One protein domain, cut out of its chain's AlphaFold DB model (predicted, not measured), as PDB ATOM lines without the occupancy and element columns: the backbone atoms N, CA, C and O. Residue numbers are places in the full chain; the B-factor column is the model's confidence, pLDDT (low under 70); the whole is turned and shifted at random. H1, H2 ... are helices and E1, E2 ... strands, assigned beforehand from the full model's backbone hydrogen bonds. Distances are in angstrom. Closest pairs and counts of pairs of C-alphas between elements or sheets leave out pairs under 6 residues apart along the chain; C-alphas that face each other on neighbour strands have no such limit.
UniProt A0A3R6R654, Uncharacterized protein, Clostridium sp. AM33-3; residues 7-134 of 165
ATOM      1  N   ARG A   7     -64.532 -23.728 -22.142       92.81
ATOM      2  CA  ARG A   7     -64.533 -25.136 -22.555       92.81
ATOM      3  C   ARG A   7     -65.722 -25.427 -23.456       92.81
ATOM      4  O   ARG A   7     -66.866 -25.365 -23.014       92.81
ATOM      5  N   PHE A   8     -65.441 -25.851 -24.680       94.25
ATOM      6  CA  PHE A   8     -66.437 -26.376 -25.604       94.25
ATOM      7  C   PHE A   8     -66.474 -27.897 -25.516       94.25
ATOM      8  O   PHE A   8     -65.435 -28.554 -25.466       94.25
ATOM      9  N   THR A   9     -67.677 -28.464 -25.503       95.56
ATOM     10  CA  THR A   9     -67.886 -29.909 -25.649       95.56
ATOM     11  C   THR A   9     -68.743 -30.138 -26.883       95.56
ATOM     12  O   THR A   9     -69.764 -29.477 -27.053       95.56
ATOM     13  N   MET A  10     -68.324 -31.055 -27.746       96.31
ATOM     14  CA  MET A  10     -69.024 -31.406 -28.980       96.31
ATOM     15  C   MET A  10     -68.953 -32.911 -29.214       96.31
ATOM     16  O   MET A  10     -68.076 -33.580 -28.678       96.31
ATOM     17  N   ASN A  11     -69.836 -33.443 -30.049       97.00
ATOM     18  CA  ASN A  11     -69.756 -34.831 -30.489       97.00
ATOM     19  C   ASN A  11     -69.127 -34.882 -31.887       97.00
ATOM     20  O   ASN A  11     -69.706 -34.356 -32.835       97.00
ATOM     21  N   ALA A  12     -67.965 -35.523 -32.023       94.25
ATOM     22  CA  ALA A  12     -67.444 -35.931 -33.326       94.25
ATOM     23  C   ALA A  12     -68.211 -37.156 -33.817       94.25
ATOM     24  O   ALA A  12     -68.374 -38.122 -33.073       94.25
ATOM     25  N   VAL A  13     -68.631 -37.135 -35.078       94.56
ATOM     26  CA  VAL A  13     -69.318 -38.261 -35.714       94.56
ATOM     27  C   VAL A  13     -68.437 -38.807 -36.832       94.56
ATOM     28  O   VAL A  13     -68.089 -38.081 -37.759       94.56
ATOM     29  N   MET A  14     -68.079 -40.088 -36.745       90.31
ATOM     30  CA  MET A  14     -67.327 -40.812 -37.772       90.31
ATOM     31  C   MET A  14     -68.080 -42.095 -38.136       90.31
ATOM     32  O   MET A  14     -68.054 -43.088 -37.406       90.31
ATOM     33  N   GLY A  15     -68.801 -42.074 -39.258       90.94
ATOM     34  CA  GLY A  15     -69.737 -43.145 -39.605       90.94
ATOM     35  C   GLY A  15     -70.848 -43.263 -38.555       90.94
ATOM     36  O   GLY A  15     -71.604 -42.319 -38.349       90.94
ATOM     37  N   LYS A  16     -70.939 -44.417 -37.878       94.25
ATOM     38  CA  LYS A  16     -71.878 -44.651 -36.758       94.25
ATOM     39  C   LYS A  16     -71.263 -44.381 -35.375       94.25
ATOM     40  O   LYS A  16     -71.971 -44.471 -34.376       94.25
ATOM     41  N   LEU A  17     -69.959 -44.096 -35.301       95.19
ATOM     42  CA  LEU A  17     -69.268 -43.815 -34.044       95.19
ATOM     43  C   LEU A  17     -69.481 -42.351 -33.649       95.19
ATOM     44  O   LEU A  17     -69.192 -41.450 -34.435       95.19
ATOM     45  N   VAL A  18     -69.943 -42.130 -32.418       96.19
ATOM     46  CA  VAL A  18     -70.088 -40.802 -31.816       96.19
ATOM     47  C   VAL A  18     -69.086 -40.678 -30.671       96.19
ATOM     48  O   VAL A  18     -69.196 -41.382 -29.669       96.19
ATOM     49  N   THR A  19     -68.113 -39.780 -30.817       95.25
ATOM     50  CA  THR A  19     -67.034 -39.560 -29.845       95.25
ATOM     51  C   THR A  19     -67.173 -38.173 -29.221       95.25
ATOM     52  O   THR A  19     -67.033 -37.176 -29.932       95.25
ATOM     53  N   PRO A  20     -67.409 -38.056 -27.902       95.81
ATOM     54  CA  PRO A  20     -67.424 -36.759 -27.241       95.81
ATOM     55  C   PRO A  20     -66.011 -36.159 -27.231       95.81
ATOM     56  O   PRO A  20     -65.067 -36.753 -26.710       95.81
ATOM     57  N   MET A  21     -65.871 -34.962 -27.787       95.56
ATOM     58  CA  MET A  21     -64.640 -34.182 -27.841       95.56
ATOM     59  C   MET A  21     -64.767 -32.919 -26.996       95.56
ATOM     60  O   MET A  21     -65.836 -32.309 -26.907       95.56
ATOM     61  N   LYS A  22     -63.656 -32.516 -26.378       95.12
ATOM     62  CA  LYS A  22     -63.559 -31.301 -25.568       95.12
ATOM     63  C   LYS A  22     -62.450 -30.418 -26.114       95.12
ATOM     64  O   LYS A  22     -61.360 -30.915 -26.381       95.12
ATOM     65  N   ILE A  23     -62.734 -29.129 -26.243       92.88
ATOM     66  CA  ILE A  23     -61.765 -28.101 -26.617       92.88
ATOM     67  C   ILE A  23     -61.701 -27.098 -25.471       92.88
ATOM     68  O   ILE A  23     -62.721 -26.528 -25.082       92.88
ATOM     69  N   ASP A  24     -60.505 -26.919 -24.921       91.88
ATOM     70  CA  ASP A  24     -60.204 -25.933 -23.890       91.88
ATOM     71  C   ASP A  24     -59.537 -24.718 -24.537       91.88
ATOM     72  O   ASP A  24     -58.534 -24.859 -25.233       91.88
ATOM     73  N   ILE A  25     -60.097 -23.531 -24.309       90.50
ATOM     74  CA  ILE A  25     -59.555 -22.258 -24.787       90.50
ATOM     75  C   ILE A  25     -59.123 -21.444 -23.575       90.50
ATOM     76  O   ILE A  25     -59.966 -20.951 -22.826       90.50
ATOM     77  N   SER A  26     -57.815 -21.286 -23.389       86.50
ATOM     78  CA  SER A  26     -57.225 -20.364 -22.417       86.50
ATOM     79  C   SER A  26     -56.583 -19.168 -23.114       86.50
ATOM     80  O   SER A  26     -56.192 -19.228 -24.277       86.50
ATOM     81  N   THR A  27     -56.469 -18.060 -22.385       85.75
ATOM     82  CA  THR A  27     -55.776 -16.852 -22.839       85.75
ATOM     83  C   THR A  27     -54.792 -16.374 -21.786       85.75
ATOM     84  O   THR A  27     -55.014 -16.553 -20.588       85.75
ATOM     85  N   GLY A  28     -53.750 -15.671 -22.227       82.69
ATOM     86  CA  GLY A  28     -52.782 -15.029 -21.337       82.69
ATOM     87  C   GLY A  28     -51.582 -15.899 -20.968       82.69
ATOM     88  O   GLY A  28     -50.785 -15.471 -20.127       82.69
ATOM     89  N   ASP A  29     -51.448 -17.070 -21.591       83.12
ATOM     90  CA  ASP A  29     -50.236 -17.881 -21.548       83.12
ATOM     91  C   ASP A  29     -49.097 -17.184 -22.302       83.12
ATOM     92  O   ASP A  29     -49.314 -16.430 -23.255       83.12
ATOM     93  N   VAL A  30     -47.870 -17.396 -21.830       84.19
ATOM     94  CA  VAL A  30     -46.680 -16.777 -22.415       84.19
ATOM     95  C   VAL A  30     -46.146 -17.663 -23.531       84.19
ATOM     96  O   VAL A  30     -45.871 -18.838 -23.313       84.19
ATOM     97  N   ILE A  31     -45.951 -17.071 -24.708       84.19
ATOM     98  CA  ILE A  31     -45.370 -17.732 -25.879       84.19
ATOM     99  C   ILE A  31     -43.985 -17.128 -26.119       84.19
ATOM    100  O   ILE A  31     -43.842 -15.906 -26.151       84.19
ATOM    101  N   THR A  32     -42.944 -17.952 -26.252       84.75
ATOM    102  CA  THR A  32     -41.566 -17.480 -26.481       84.75
ATOM    103  C   THR A  32     -40.813 -18.465 -27.383       84.75
ATOM    104  O   THR A  32     -40.477 -19.563 -26.962       84.75
ATOM    105  N   SER A  33     -40.478 -18.146 -28.635       78.19
ATOM    106  CA  SER A  33     -40.443 -16.845 -29.326       78.19
ATOM    107  C   SER A  33     -41.723 -16.490 -30.105       78.19
ATOM    108  O   SER A  33     -42.239 -15.390 -29.948       78.19
ATOM    109  N   ARG A  34     -42.269 -17.411 -30.906       84.75
ATOM    110  CA  ARG A  34     -43.600 -17.326 -31.540       84.75
ATOM    111  C   ARG A  34     -44.175 -18.729 -31.716       84.75
ATOM    112  O   ARG A  34     -43.419 -19.697 -31.708       84.75
ATOM    113  N   ALA A  35     -45.492 -18.833 -31.896       86.81
ATOM    114  CA  ALA A  35     -46.093 -20.084 -32.347       86.81
ATOM    115  C   ALA A  35     -45.506 -20.471 -33.712       86.81
ATOM    116  O   ALA A  35     -45.180 -19.595 -34.519       86.81
ATOM    117  N   ILE A  36     -45.372 -21.770 -33.954       90.75
ATOM    118  CA  ILE A  36     -44.895 -22.310 -35.225       90.75
ATOM    119  C   ILE A  36     -45.922 -23.283 -35.787       90.75
ATOM    120  O   ILE A  36     -46.672 -23.919 -35.047       90.75
ATOM    121  N   GLU A  37     -45.982 -23.357 -37.110       93.50
ATOM    122  CA  GLU A  37     -46.911 -24.232 -37.806       93.50
ATOM    123  C   GLU A  37     -46.319 -25.639 -37.917       93.50
ATOM    124  O   GLU A  37     -45.237 -25.837 -38.472       93.50
ATOM    125  N   TYR A  38     -47.037 -26.620 -37.381       89.56
ATOM    126  CA  TYR A  38     -46.708 -28.032 -37.497       89.56
ATOM    127  C   TYR A  38     -47.705 -28.722 -38.419       89.56
ATOM    128  O   TYR A  38     -48.918 -28.553 -38.288       89.56
ATOM    129  N   ASN A  39     -47.186 -29.554 -39.318       92.69
ATOM    130  CA  ASN A  39     -47.996 -30.412 -40.174       92.69
ATOM    131  C   ASN A  39     -48.178 -31.777 -39.506       92.69
ATOM    132  O   ASN A  39     -47.242 -32.572 -39.427       92.69
ATOM    133  N   TYR A  40     -49.388 -32.049 -39.024       90.69
ATOM    134  CA  TYR A  40     -49.738 -33.316 -38.392       90.69
ATOM    135  C   TYR A  40     -50.333 -34.265 -39.423       90.69
ATOM    136  O   TYR A  40     -51.414 -34.005 -39.957       90.69
ATOM    137  N   LYS A  41     -49.646 -35.382 -39.677       91.88
ATOM    138  CA  LYS A  41     -50.177 -36.453 -40.523       91.88
ATOM    139  C   LYS A  41     -51.375 -37.113 -39.837       91.88
ATOM    140  O   LYS A  41     -51.315 -37.427 -38.646       91.88
ATOM    141  N   LEU A  42     -52.457 -37.321 -40.582       91.75
ATOM    142  CA  LEU A  42     -53.624 -38.035 -40.079       91.75
ATOM    143  C   LEU A  42     -53.308 -39.519 -39.862       91.75
ATOM    144  O   LEU A  42     -52.461 -40.109 -40.524       91.75
ATOM    145  N   LEU A  43     -54.000 -40.125 -38.896       90.62
ATOM    146  CA  LEU A  43     -53.805 -41.539 -38.559       90.62
ATOM    147  C   LEU A  43     -54.471 -42.488 -39.561       90.62
ATOM    148  O   LEU A  43     -54.025 -43.619 -39.719       90.62
ATOM    149  N   LEU A  44     -55.576 -42.053 -40.173       88.44
ATOM    150  CA  LEU A  44     -56.458 -42.915 -40.967       88.44
ATOM    151  C   LEU A  44     -56.272 -42.754 -42.479       88.44
ATOM    152  O   LEU A  44     -56.801 -43.559 -43.238       88.44
ATOM    153  N   ASP A  45     -55.560 -41.716 -42.915       88.62
ATOM    154  CA  ASP A  45     -55.285 -41.444 -44.322       88.62
ATOM    155  C   ASP A  45     -53.982 -40.641 -44.482       88.62
ATOM    156  O   ASP A  45     -53.326 -40.288 -43.502       88.62
ATOM    157  N   ASP A  46     -53.590 -40.368 -45.727       92.75
ATOM    158  CA  ASP A  46     -52.327 -39.695 -46.050       92.75
ATOM    159  C   ASP A  46     -52.392 -38.162 -46.038       92.75
ATOM    160  O   ASP A  46     -51.431 -37.493 -46.426       92.75
ATOM    161  N   ARG A  47     -53.497 -37.568 -45.585       94.69
ATOM    162  CA  ARG A  47     -53.597 -36.112 -45.470       94.69
ATOM    163  C   ARG A  47     -52.834 -35.618 -44.246       94.69
ATOM    164  O   ARG A  47     -52.506 -36.360 -43.321       94.69
ATOM    165  N   SER A  48     -52.571 -34.318 -44.242       95.00
ATOM    166  CA  SER A  48     -52.003 -33.612 -43.099       95.00
ATOM    167  C   SER A  48     -52.860 -32.402 -42.754       95.00
ATOM    168  O   SER A  48     -53.502 -31.823 -43.630       95.00
ATOM    169  N   ILE A  49     -52.874 -32.032 -41.477       94.38
ATOM    170  CA  ILE A  49     -53.499 -30.806 -40.985       94.38
ATOM    171  C   ILE A  49     -52.399 -29.909 -40.431       94.38
ATOM    172  O   ILE A  49     -51.609 -30.339 -39.587       94.38
ATOM    173  N   SER A  50     -52.365 -28.665 -40.896       95.06
ATOM    174  CA  SER A  50     -51.460 -27.635 -40.393       95.06
ATOM    175  C   SER A  50     -52.072 -26.974 -39.160       95.06
ATOM    176  O   SER A  50     -53.217 -26.518 -39.195       95.06
ATOM    177  N   LEU A  51     -51.332 -26.957 -38.053       93.88
ATOM    178  CA  LEU A  51     -51.759 -26.352 -36.793       93.88
ATOM    179  C   LEU A  51     -50.650 -25.470 -36.231       93.88
ATOM    180  O   LEU A  51     -49.493 -25.880 -36.146       93.88
ATOM    181  N   TRP A  52     -51.026 -24.274 -35.788       93.12
ATOM    182  CA  TRP A  52     -50.151 -23.424 -34.993       93.12
ATOM    183  C   TRP A  52     -50.036 -23.994 -33.584       93.12
ATOM    184  O   TRP A  52     -51.027 -24.064 -32.856       93.12
ATOM    185  N   SER A  53     -48.820 -24.355 -33.191       90.62
ATOM    186  CA  SER A  53     -48.515 -24.854 -31.852       90.62
ATOM    187  C   SER A  53     -47.405 -24.026 -31.221       90.62
ATOM    188  O   SER A  53     -46.648 -23.317 -31.889       90.62
ATOM    189  N   TYR A  54     -47.290 -24.117 -29.901       90.88
ATOM    190  CA  TYR A  54     -46.117 -23.605 -29.205       90.88
ATOM    191  C   TYR A  54     -44.857 -24.312 -29.703       90.88
ATOM    192  O   TYR A  54     -44.887 -25.506 -30.008       90.88
ATOM    193  N   ASN A  55     -43.750 -23.574 -29.770       91.69
ATOM    194  CA  ASN A  55     -42.454 -24.185 -30.014       91.69
ATOM    195  C   ASN A  55     -42.078 -25.122 -28.858       91.69
ATOM    196  O   ASN A  55     -42.559 -24.991 -27.723       91.69
ATOM    197  N   LEU A  56     -41.185 -26.058 -29.164       91.94
ATOM    198  CA  LEU A  56     -40.733 -27.094 -28.246       91.94
ATOM    199  C   LEU A  56     -40.225 -26.515 -26.918       91.94
ATOM    200  O   LEU A  56     -40.555 -27.030 -25.849       91.94
ATOM    201  N   GLU A  57     -39.482 -25.413 -26.976       92.38
ATOM    202  CA  GLU A  57     -38.918 -24.751 -25.805       92.38
ATOM    203  C   GLU A  57     -39.987 -24.175 -24.879       92.38
ATOM    204  O   GLU A  57     -39.867 -24.327 -23.666       92.38
ATOM    205  N   THR A  58     -41.054 -23.566 -25.415       93.25
ATOM    206  CA  THR A  58     -42.169 -23.066 -24.589       93.25
ATOM    207  C   THR A  58     -42.890 -24.221 -23.902       93.25
ATOM    208  O   THR A  58     -43.153 -24.146 -22.701       93.25
ATOM    209  N   ILE A  59     -43.155 -25.317 -24.625       92.94
ATOM    210  CA  ILE A  59     -43.812 -26.509 -24.061       92.94
ATOM    211  C   ILE A  59     -42.963 -27.096 -22.928       92.94
ATOM    212  O   ILE A  59     -43.472 -27.410 -21.847       92.94
ATOM    213  N   LEU A  60     -41.660 -27.248 -23.163       92.31
ATOM    214  CA  LEU A  60     -40.738 -27.805 -22.185       92.31
ATOM    215  C   LEU A  60     -40.587 -26.881 -20.968       92.31
ATOM    216  O   LEU A  60     -40.661 -27.356 -19.832       92.31
ATOM    217  N   ALA A  61     -40.438 -25.575 -21.192       91.69
ATOM    218  CA  ALA A  61     -40.360 -24.558 -20.150       91.69
ATOM    219  C   ALA A  61     -41.589 -24.571 -19.235       91.69
ATOM    220  O   ALA A  61     -41.445 -24.570 -18.011       91.69
ATOM    221  N   GLU A  62     -42.795 -24.637 -19.802       91.56
ATOM    222  CA  GLU A  62     -44.032 -24.668 -19.024       91.56
ATOM    223  C   GLU A  62     -44.121 -25.927 -18.148       91.56
ATOM    224  O   GLU A  62     -44.450 -25.851 -16.955       91.56
ATOM    225  N   LYS A  63     -43.799 -27.096 -18.718       92.06
ATOM    226  CA  LYS A  63     -43.811 -28.367 -17.981       92.06
ATOM    227  C   LYS A  63     -42.775 -28.367 -16.864       92.06
ATOM    228  O   LYS A  63     -43.103 -28.750 -15.739       92.06
ATOM    229  N   LEU A  64     -41.556 -27.902 -17.139       90.06
ATOM    230  CA  LEU A  64     -40.497 -27.768 -16.138       90.06
ATOM    231  C   LEU A  64     -40.918 -26.827 -15.012       90.06
ATOM    232  O   LEU A  64     -40.813 -27.196 -13.843       90.06
ATOM    233  N   GLN A  65     -41.453 -25.650 -15.345       89.81
ATOM    234  CA  GLN A  65     -41.913 -24.679 -14.353       89.81
ATOM    235  C   GLN A  65     -42.995 -25.300 -13.472       89.81
ATOM    236  O   GLN A  65     -42.905 -25.230 -12.249       89.81
ATOM    237  N   THR A  66     -43.973 -25.974 -14.077       89.50
ATOM    238  CA  THR A  66     -45.081 -26.608 -13.353       89.50
ATOM    239  C   THR A  66     -44.575 -27.690 -12.406       89.50
ATOM    240  O   THR A  66     -44.995 -27.765 -11.250       89.50
ATOM    241  N   VAL A  67     -43.662 -28.535 -12.884       88.56
ATOM    242  CA  VAL A  67     -43.066 -29.611 -12.095       88.56
ATOM    243  C   VAL A  67     -42.294 -29.061 -10.899       88.56
ATOM    244  O   VAL A  67     -42.483 -29.551  -9.783       88.56
ATOM    245  N   LEU A  68     -41.466 -28.041 -11.126       86.31
ATOM    246  CA  LEU A  68     -40.632 -27.421 -10.100       86.31
ATOM    247  C   LEU A  68     -41.473 -26.648  -9.079       86.31
ATOM    248  O   LEU A  68     -41.291 -26.836  -7.879       86.31
ATOM    249  N   ALA A  69     -42.452 -25.867  -9.537       86.88
ATOM    250  CA  ALA A  69     -43.345 -25.099  -8.672       86.88
ATOM    251  C   ALA A  69     -44.182 -25.991  -7.743       86.88
ATOM    252  O   ALA A  69     -44.466 -25.616  -6.608       86.88
ATOM    253  N   ARG A  70     -44.582 -27.185  -8.203       84.25
ATOM    254  CA  ARG A  70     -45.364 -28.136  -7.391       84.25
ATOM    255  C   ARG A  70     -44.505 -28.979  -6.449       84.25
ATOM    256  O   ARG A  70     -45.029 -29.487  -5.456       84.25
ATOM    257  N   GLY A  71     -43.222 -29.163  -6.763       81.81
ATOM    258  CA  GLY A  71     -42.255 -29.875  -5.928       81.81
ATOM    259  C   GLY A  71     -42.760 -31.228  -5.407       81.81
ATOM    260  O   GLY A  71     -43.253 -32.070  -6.162       81.81
ATOM    261  N   LEU A  72     -42.655 -31.434  -4.090       73.69
ATOM    262  CA  LEU A  72     -43.022 -32.687  -3.410       73.69
ATOM    263  C   LEU A  72     -44.516 -33.034  -3.507       73.69
ATOM    264  O   LEU A  72     -44.870 -34.211  -3.448       73.69
ATOM    265  N   LEU A  73     -45.383 -32.039  -3.705       77.31
ATOM    266  CA  LEU A  73     -46.836 -32.215  -3.815       77.31
ATOM    267  C   LEU A  73     -47.289 -32.491  -5.256       77.31
ATOM    268  O   LEU A  73     -48.484 -32.490  -5.562       77.31
ATOM    269  N   ASN A  74     -46.348 -32.709  -6.177       77.56
ATOM    270  CA  ASN A  74     -46.686 -32.951  -7.565       77.56
ATOM    271  C   ASN A  74     -47.315 -34.342  -7.772       77.56
ATOM    272  O   ASN A  74     -46.637 -35.372  -7.706       77.56
ATOM    273  N   THR A  75     -48.612 -34.348  -8.089       81.88
ATOM    274  CA  THR A  75     -49.411 -35.527  -8.461       81.88
ATOM    275  C   THR A  75     -49.582 -35.699  -9.974       81.88
ATOM    276  O   THR A  75     -50.071 -36.735 -10.425       81.88
ATOM    277  N   ARG A  76     -49.156 -34.726 -10.791       82.88
ATOM    278  CA  ARG A  76     -49.233 -34.766 -12.259       82.88
ATOM    279  C   ARG A  76     -48.046 -35.530 -12.846       82.88
ATOM    280  O   ARG A  76     -47.195 -34.981 -13.534       82.88
ATOM    281  N   MET A  77     -48.003 -36.838 -12.591       84.12
ATOM    282  CA  MET A  77     -46.922 -37.723 -13.061       84.12
ATOM    283  C   MET A  77     -46.683 -37.670 -14.577       84.12
ATOM    284  O   MET A  77     -45.556 -37.874 -15.022       84.12
ATOM    285  N   ARG A  78     -47.730 -37.378 -15.359       87.88
ATOM    286  CA  ARG A  78     -47.656 -37.264 -16.819       87.88
ATOM    287  C   ARG A  78     -46.686 -36.173 -17.275       87.88
ATOM    288  O   ARG A  78     -45.945 -36.417 -18.215       87.88
ATOM    289  N   ASP A  79     -46.607 -35.043 -16.570       88.62
ATOM    290  CA  ASP A  79     -45.723 -33.938 -16.968       88.62
ATOM    291  C   ASP A  79     -44.250 -34.371 -16.986       88.62
ATOM    292  O   ASP A  79     -43.502 -33.998 -17.885       88.62
ATOM    293  N   PHE A  80     -43.841 -35.235 -16.053       84.69
ATOM    294  CA  PHE A  80     -42.491 -35.805 -16.043       84.69
ATOM    295  C   PHE A  80     -42.234 -36.757 -17.212       84.69
ATOM    296  O   PHE A  80     -41.132 -36.770 -17.761       84.69
ATOM    297  N   TYR A  81     -43.231 -37.571 -17.572       88.12
ATOM    298  CA  TYR A  81     -43.126 -38.459 -18.725       88.12
ATOM    299  C   TYR A  81     -42.988 -37.647 -20.011       88.12
ATOM    300  O   TYR A  81     -42.101 -37.929 -20.810       88.12
ATOM    301  N   ASP A  82     -43.801 -36.606 -20.167       90.75
ATOM    302  CA  ASP A  82     -43.752 -35.727 -21.329       90.75
ATOM    303  C   ASP A  82     -42.390 -35.030 -21.433       90.75
ATOM    304  O   ASP A  82     -41.784 -35.069 -22.495       90.75
ATOM    305  N   ILE A  83     -41.856 -34.474 -20.334       90.19
ATOM    306  CA  ILE A  83     -40.509 -33.871 -20.312       90.19
ATOM    307  C   ILE A  83     -39.457 -34.881 -20.773       90.19
ATOM    308  O   ILE A  83     -38.646 -34.575 -21.644       90.19
ATOM    309  N   LYS A  84     -39.467 -36.096 -20.209       87.50
ATOM    310  CA  LYS A  84     -38.507 -37.140 -20.579       87.50
ATOM    311  C   LYS A  84     -38.627 -37.499 -22.059       87.50
ATOM    312  O   LYS A  84     -37.609 -37.618 -22.732       87.50
ATOM    313  N   THR A  85     -39.845 -37.702 -22.548       90.12
ATOM    314  CA  THR A  85     -40.112 -38.092 -23.935       90.12
ATOM    315  C   THR A  85     -39.688 -36.994 -24.902       90.12
ATOM    316  O   THR A  85     -38.956 -37.281 -25.842       90.12
ATOM    317  N   LEU A  86     -40.050 -35.737 -24.628       91.06
ATOM    318  CA  LEU A  86     -39.645 -34.590 -25.441       91.06
ATOM    319  C   LEU A  86     -38.122 -34.453 -25.492       91.06
ATOM    320  O   LEU A  86     -37.567 -34.359 -26.578       91.06
ATOM    321  N   LEU A  87     -37.444 -34.533 -24.342       88.25
ATOM    322  CA  LEU A  87     -35.981 -34.507 -24.290       88.25
ATOM    323  C   LEU A  87     -35.348 -35.708 -24.998       88.25
ATOM    324  O   LEU A  87     -34.292 -35.556 -25.578       88.25
ATOM    325  N   SER A  88     -35.953 -36.897 -24.962       88.25
ATOM    326  CA  SER A  88     -35.362 -38.087 -25.599       88.25
ATOM    327  C   SER A  88     -35.500 -38.077 -27.122       88.25
ATOM    328  O   SER A  88     -34.676 -38.674 -27.805       88.25
ATOM    329  N   ILE A  89     -36.563 -37.458 -27.644       90.94
ATOM    330  CA  ILE A  89     -36.863 -37.432 -29.082       90.94
ATOM    331  C   ILE A  89     -36.227 -36.210 -29.748       90.94
ATOM    332  O   ILE A  89     -35.676 -36.338 -30.834       90.94
ATOM    333  N   TYR A  90     -36.288 -35.051 -29.093       90.50
ATOM    334  CA  TYR A  90     -35.983 -33.758 -29.702       90.50
ATOM    335  C   TYR A  90     -34.781 -33.052 -29.058       90.50
ATOM    336  O   TYR A  90     -34.647 -31.845 -29.203       90.50
ATOM    337  N   GLU A  91     -33.906 -33.759 -28.323       87.12
ATOM    338  CA  GLU A  91     -32.759 -33.142 -27.618       87.12
ATOM    339  C   GLU A  91     -31.942 -32.210 -28.519       87.12
ATOM    340  O   GLU A  91     -31.544 -31.128 -28.100       87.12
ATOM    341  N   GLN A  92     -31.701 -32.652 -29.754       89.44
ATOM    342  CA  GLN A  92     -30.856 -31.956 -30.725       89.44
ATOM    343  C   GLN A  92     -31.546 -30.736 -31.346       89.44
ATOM    344  O   GLN A  92     -30.861 -29.860 -31.866       89.44
ATOM    345  N   ASP A  93     -32.875 -30.671 -31.263       90.56
ATOM    346  CA  ASP A  93     -33.687 -29.593 -31.823       90.56
ATOM    347  C   ASP A  93     -33.961 -28.479 -30.798       90.56
ATOM    348  O   ASP A  93     -34.580 -27.474 -31.138       90.56
ATOM    349  N   ILE A  94     -33.537 -28.655 -29.539       90.19
ATOM    350  CA  ILE A  94     -33.777 -27.695 -28.455       90.19
ATOM    351  C   ILE A  94     -32.687 -26.629 -28.444       90.19
ATOM    352  O   ILE A  94     -31.526 -26.906 -28.130       90.19
ATOM    353  N   ASP A  95     -33.090 -25.378 -28.647       90.88
ATOM    354  CA  ASP A  95     -32.222 -24.233 -28.403       90.88
ATOM    355  C   ASP A  95     -32.195 -23.900 -26.898       90.88
ATOM    356  O   ASP A  95     -33.205 -23.544 -26.276       90.88
ATOM    357  N   ALA A  96     -31.012 -24.016 -26.290       88.12
ATOM    358  CA  ALA A  96     -30.822 -23.790 -24.859       88.12
ATOM    359  C   ALA A  96     -31.125 -22.342 -24.425       88.12
ATOM    360  O   ALA A  96     -31.655 -22.129 -23.329       88.12
ATOM    361  N   ASP A  97     -30.822 -21.352 -25.267       89.44
ATOM    362  CA  ASP A  97     -31.058 -19.939 -24.970       89.44
ATOM    363  C   ASP A  97     -32.544 -19.597 -25.084       89.44
ATOM    364  O   ASP A  97     -33.080 -18.851 -24.255       89.44
ATOM    365  N   VAL A  98     -33.238 -20.161 -26.077       91.44
ATOM    366  CA  VAL A  98     -34.694 -20.011 -26.219       91.44
ATOM    367  C   VAL A  98     -35.413 -20.702 -25.063       91.44
ATOM    368  O   VAL A  98     -36.301 -20.095 -24.462       91.44
ATOM    369  N   LEU A  99     -34.996 -21.912 -24.678       91.19
ATOM    370  CA  LEU A  99     -35.545 -22.626 -23.521       91.19
ATOM    371  C   LEU A  99     -35.384 -21.832 -22.227       91.19
ATOM    372  O   LEU A  99     -36.332 -21.723 -21.447       91.19
ATOM    373  N   LYS A 100     -34.206 -21.241 -22.011       89.88
ATOM    374  CA  LYS A 100     -33.946 -20.393 -20.848       89.88
ATOM    375  C   LYS A 100     -34.885 -19.189 -20.812       89.88
ATOM    376  O   LYS A 100     -35.560 -18.980 -19.804       89.88
ATOM    377  N   LYS A 101     -34.997 -18.451 -21.919       91.44
ATOM    378  CA  LYS A 101     -35.903 -17.293 -22.030       91.44
ATOM    379  C   LYS A 101     -37.365 -17.686 -21.818       91.44
ATOM    380  O   LYS A 101     -38.086 -17.009 -21.086       91.44
ATOM    381  N   ALA A 102     -37.807 -18.789 -22.421       92.25
ATOM    382  CA  ALA A 102     -39.174 -19.281 -22.275       92.25
ATOM    383  C   ALA A 102     -39.486 -19.668 -20.820       92.25
ATOM    384  O   ALA A 102     -40.574 -19.377 -20.313       92.25
ATOM    385  N   PHE A 103     -38.532 -20.279 -20.119       91.44
ATOM    386  CA  PHE A 103     -38.683 -20.636 -18.711       91.44
ATOM    387  C   PHE A 103     -38.719 -19.418 -17.788       91.44
ATOM    388  O   PHE A 103     -39.593 -19.346 -16.923       91.44
ATOM    389  N   GLU A 104     -37.832 -18.443 -17.994       90.38
ATOM    390  CA  GLU A 104     -37.853 -17.157 -17.282       90.38
ATOM    391  C   GLU A 104     -39.215 -16.473 -17.418       90.38
ATOM    392  O   GLU A 104     -39.817 -16.054 -16.427       90.38
ATOM    393  N   ALA A 105     -39.735 -16.414 -18.644       91.31
ATOM    394  CA  ALA A 105     -40.998 -15.757 -18.934       91.31
ATOM    395  C   ALA A 105     -42.191 -16.478 -18.269       91.31
ATOM    396  O   ALA A 105     -43.070 -15.826 -17.699       91.31
ATOM    397  N   ASN A 106     -42.184 -17.817 -18.248       90.88
ATOM    398  CA  ASN A 106     -43.175 -18.624 -17.528       90.88
ATOM    399  C   ASN A 106     -43.088 -18.453 -16.003       90.88
ATOM    400  O   ASN A 106     -44.119 -18.331 -15.336       90.88
ATOM    401  N   CYS A 107     -41.878 -18.407 -15.441       90.69
ATOM    402  CA  CYS A 107     -41.680 -18.176 -14.010       90.69
ATOM    403  C   CYS A 107     -42.185 -16.794 -13.594       90.69
ATOM    404  O   CYS A 107     -42.926 -16.696 -12.619       90.69
ATOM    405  N   LYS A 108     -41.872 -15.752 -14.372       91.19
ATOM    406  CA  LYS A 108     -42.368 -14.390 -14.140       91.19
ATOM    407  C   LYS A 108     -43.895 -14.317 -14.208       91.19
ATOM    408  O   LYS A 108     -44.528 -13.694 -13.363       91.19
ATOM    409  N   LYS A 109     -44.514 -14.992 -15.184       89.75
ATOM    410  CA  LYS A 109     -45.981 -15.040 -15.321       89.75
ATOM    411  C   LYS A 109     -46.673 -15.664 -14.109       89.75
ATOM    412  O   LYS A 109     -47.788 -15.265 -13.782       89.75
ATOM    413  N   ARG A 110     -46.043 -16.663 -13.485       88.62
ATOM    414  CA  ARG A 110     -46.603 -17.445 -12.371       88.62
ATOM    415  C   ARG A 110     -46.045 -17.037 -11.000       88.62
ATOM    416  O   ARG A 110     -46.361 -17.706 -10.022       88.62
ATOM    417  N   SER A 111     -45.257 -15.960 -10.932       89.88
ATOM    418  CA  SER A 111     -44.602 -15.464  -9.711       89.88
ATOM    419  C   SER A 111     -43.756 -16.532  -9.000       89.88
ATOM    420  O   SER A 111     -43.832 -16.714  -7.785       89.88
ATOM    421  N   THR A 112     -42.991 -17.297  -9.783       87.12
ATOM    422  CA  THR A 112     -42.081 -18.353  -9.308       87.12
ATOM    423  C   THR A 112     -40.638 -18.100  -9.745       87.12
ATOM    424  O   THR A 112     -39.930 -19.019 -10.159       87.12
ATOM    425  N   GLU A 113     -40.186 -16.849  -9.717       85.56
ATOM    426  CA  GLU A 113     -38.835 -16.439 -10.123       85.56
ATOM    427  C   GLU A 113     -37.737 -17.061  -9.249       85.56
ATOM    428  O   GLU A 113     -36.607 -17.240  -9.694       85.56
ATOM    429  N   ASN A 114     -38.069 -17.480  -8.027       81.56
ATOM    430  CA  ASN A 114     -37.170 -18.223  -7.145       81.56
ATOM    431  C   ASN A 114     -36.717 -19.578  -7.725       81.56
ATOM    432  O   ASN A 114     -35.703 -20.116  -7.287       81.56
ATOM    433  N   LEU A 115     -37.429 -20.125  -8.716       79.94
ATOM    434  CA  LEU A 115     -37.037 -21.355  -9.414       79.94
ATOM    435  C   LEU A 115     -35.839 -21.156 -10.359       79.94
ATOM    436  O   LEU A 115     -35.306 -22.133 -10.878       79.94
ATOM    437  N   PHE A 116     -35.401 -19.912 -10.572       67.62
ATOM    438  CA  PHE A 116     -34.362 -19.538 -11.532       67.62
ATOM    439  C   PHE A 116     -32.913 -19.872 -11.095       67.62
ATOM    440  O   PHE A 116     -31.971 -19.707 -11.867       67.62
ATOM    441  N   THR A 117     -32.696 -20.387  -9.879       58.84
ATOM    442  CA  THR A 117     -31.372 -20.864  -9.402       58.84
ATOM    443  C   THR A 117     -30.830 -22.064 -10.214       58.84
ATOM    444  O   THR A 117     -31.619 -22.740 -10.875       58.84
ATOM    445  N   PRO A 118     -29.504 -22.361 -10.225       52.50
ATOM    446  CA  PRO A 118     -28.813 -22.951 -11.377       52.50
ATOM    447  C   PRO A 118     -29.052 -24.463 -11.527       52.50
ATOM    448  O   PRO A 118     -28.180 -25.290 -11.285       52.50
ATOM    449  N   ILE A 119     -30.250 -24.829 -11.971       53.16
ATOM    450  CA  ILE A 119     -30.593 -26.160 -12.497       53.16
ATOM    451  C   ILE A 119     -30.525 -26.143 -14.038       53.16
ATOM    452  O   ILE A 119     -30.600 -27.178 -14.689       53.16
ATOM    453  N   PHE A 120     -30.304 -24.974 -14.644       54.91
ATOM    454  CA  PHE A 120     -30.542 -24.733 -16.068       54.91
ATOM    455  C   PHE A 120     -29.420 -25.144 -17.029       54.91
ATOM    456  O   PHE A 120     -29.418 -24.741 -18.189       54.91
ATOM    457  N   SER A 121     -28.465 -25.966 -16.590       61.81
ATOM    458  CA  SER A 121     -27.678 -26.701 -17.577       61.81
ATOM    459  C   SER A 121     -28.533 -27.860 -18.079       61.81
ATOM    460  O   SER A 121     -29.033 -28.641 -17.269       61.81
ATOM    461  N   LEU A 122     -28.648 -28.028 -19.401       60.47
ATOM    462  CA  LEU A 122     -29.261 -29.220 -20.003       60.47
ATOM    463  C   LEU A 122     -28.681 -30.513 -19.400       60.47
ATOM    464  O   LEU A 122     -29.406 -31.479 -19.193       60.47
ATOM    465  N   SER A 123     -27.406 -30.503 -18.995       59.47
ATOM    466  CA  SER A 123     -26.767 -31.621 -18.288       59.47
ATOM    467  C   SER A 123     -27.372 -31.914 -16.903       59.47
ATOM    468  O   SER A 123     -27.527 -33.078 -16.524       59.47
ATOM    469  N   VAL A 124     -27.763 -30.878 -16.155       61.50
ATOM    470  CA  VAL A 124     -28.408 -30.997 -14.842       61.50
ATOM    471  C   VAL A 124     -29.856 -31.431 -15.015       61.50
ATOM    472  O   VAL A 124     -30.276 -32.349 -14.315       61.50
ATOM    473  N   LEU A 125     -30.585 -30.871 -15.986       63.97
ATOM    474  CA  LEU A 125     -31.933 -31.323 -16.348       63.97
ATOM    475  C   LEU A 125     -31.937 -32.790 -16.790       63.97
ATOM    476  O   LEU A 125     -32.775 -33.560 -16.327       63.97
ATOM    477  N   ARG A 126     -30.957 -33.211 -17.599       62.62
ATOM    478  CA  ARG A 126     -30.773 -34.609 -18.017       62.62
ATOM    479  C   ARG A 126     -30.550 -35.515 -16.815       62.62
ATOM    480  O   ARG A 126     -31.203 -36.549 -16.678       62.62
ATOM    481  N   ARG A 127     -29.659 -35.111 -15.909       61.44
ATOM    482  CA  ARG A 127     -29.381 -35.840 -14.670       61.44
ATOM    483  C   ARG A 127     -30.613 -35.888 -13.769       61.44
ATOM    484  O   ARG A 127     -30.888 -36.939 -13.211       61.44
ATOM    485  N   TRP A 128     -31.402 -34.823 -13.684       64.19
ATOM    486  CA  TRP A 128     -32.650 -34.786 -12.919       64.19
ATOM    487  C   TRP A 128     -33.740 -35.681 -13.517       64.19
ATOM    488  O   TRP A 128     -34.309 -36.503 -12.804       64.19
ATOM    489  N   ALA A 129     -33.985 -35.591 -14.826       60.00
ATOM    490  CA  ALA A 129     -34.949 -36.431 -15.537       60.00
ATOM    491  C   ALA A 129     -34.593 -37.924 -15.438       60.00
ATOM    492  O   ALA A 129     -35.482 -38.768 -15.324       60.00
ATOM    493  N   PHE A 130     -33.297 -38.250 -15.429       55.75
ATOM    494  CA  PHE A 130     -32.792 -39.614 -15.273       55.75
ATOM    495  C   PHE A 130     -32.788 -40.108 -13.812       55.75
ATOM    496  O   PHE A 130     -33.051 -41.283 -13.564       55.75
ATOM    497  N   LEU A 131     -32.514 -39.229 -12.840       51.50
ATOM    498  CA  LEU A 131     -32.502 -39.539 -11.402       51.50
ATOM    499  C   LEU A 131     -33.898 -39.577 -10.767       51.50
ATOM    500  O   LEU A 131     -34.019 -39.981  -9.608       51.50
ATOM    501  N   MET A 132     -34.951 -39.205 -11.503       55.66
ATOM    502  CA  MET A 132     -36.333 -39.424 -11.081       55.66
ATOM    503  C   MET A 132     -36.510 -40.905 -10.698       55.66
ATOM    504  O   MET A 132     -36.365 -41.788 -11.548       55.66
ATOM    505  N   PRO A 133     -36.772 -41.227  -9.417       49.97
ATOM    506  CA  PRO A 133     -36.499 -42.564  -8.920       49.97
ATOM    507  C   PRO A 133     -37.465 -43.567  -9.525       49.97
ATOM    508  O   PRO A 133     -38.661 -43.452  -9.277       49.97
ATOM    509  N   LYS A 134     -36.943 -44.650 -10.119       48.84
ATOM    510  CA  LYS A 134     -37.645 -45.943 -10.287       48.84
ATOM    511  C   LYS A 134     -38.436 -46.369  -9.025       48.84
ATOM    512  O   LYS A 134     -39.394 -47.125  -9.126       48.84
TER     513      LYS A 134
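What this domain is: This is residues 7 to 134 of the 165 residues of an uncharacterized protein of Clostridium sp. AM33-3 (UniProt A0A3R6R654). Two separate strand hairpins, E1 with E2 and E3 with E4, reach like two arms from a cluster of helices, where H1, H2 and H3 form a triangle with short H4 by H1 and H3, and H5 by H2. The arms make much of the length. The 128 printed residues hold four strands, then five helices; both two-stranded sheets are antiparallel and the class is mixed. The whole is loose, radius of gyration of the C-alphas 17.2 A, spanning 53 by 34 by 30 A.

Where its parts are: Find C-alpha 7 at (-64.533, -25.136, -22.555); E1 runs to residue 14, 22.0 A, and E2, residues 17 to 25, spans 25.4 A. E3 is residues 36 to 41, E4 48 to 53. From C-alpha 56 at (-40.733, -27.094, -28.246), H1 runs 25.7 A to residue 73. H2, 77 to 93, spans 24.4 A; H3, 96 to 109, 19.9 A. H4 is 113 to 116, and H5, 122 to 131, ends at (-32.502, -39.539, -11.402).

How they stand to each other: In hairpin E1 and E2, N 10 and O 21 are 2.9 A apart; in hairpin E3 and E4, N 38 and O 51 are 2.8 A apart, both within hydrogen-bond range. E1 and E3 are apart. H1, the hub, touches H3 at a steep tilt of 52 degrees, closest C-alphas Ala 61 and Phe 103, 4.5 A. With residues 60 to 67 alone it touches H2, closest C-alphas Lys 63 and Asp 79, 6.0 A. H2 and H5 only just touch, with 3 pairs of C-alphas within 8 A, closest Lys 84 and Ala 129, 6.2 A. Every O i to N i+4 pair is within range in H3 and H5, 12 of 14 in H1, 11 of 13 in H2; H4 is too short for one.

The domain as a whole: The farthest C-alphas, Lys 16 and Pro 118, are 54.5 A apart. The printed part has no cut and no long link. Residues 116 to 134 have pLDDT under 70.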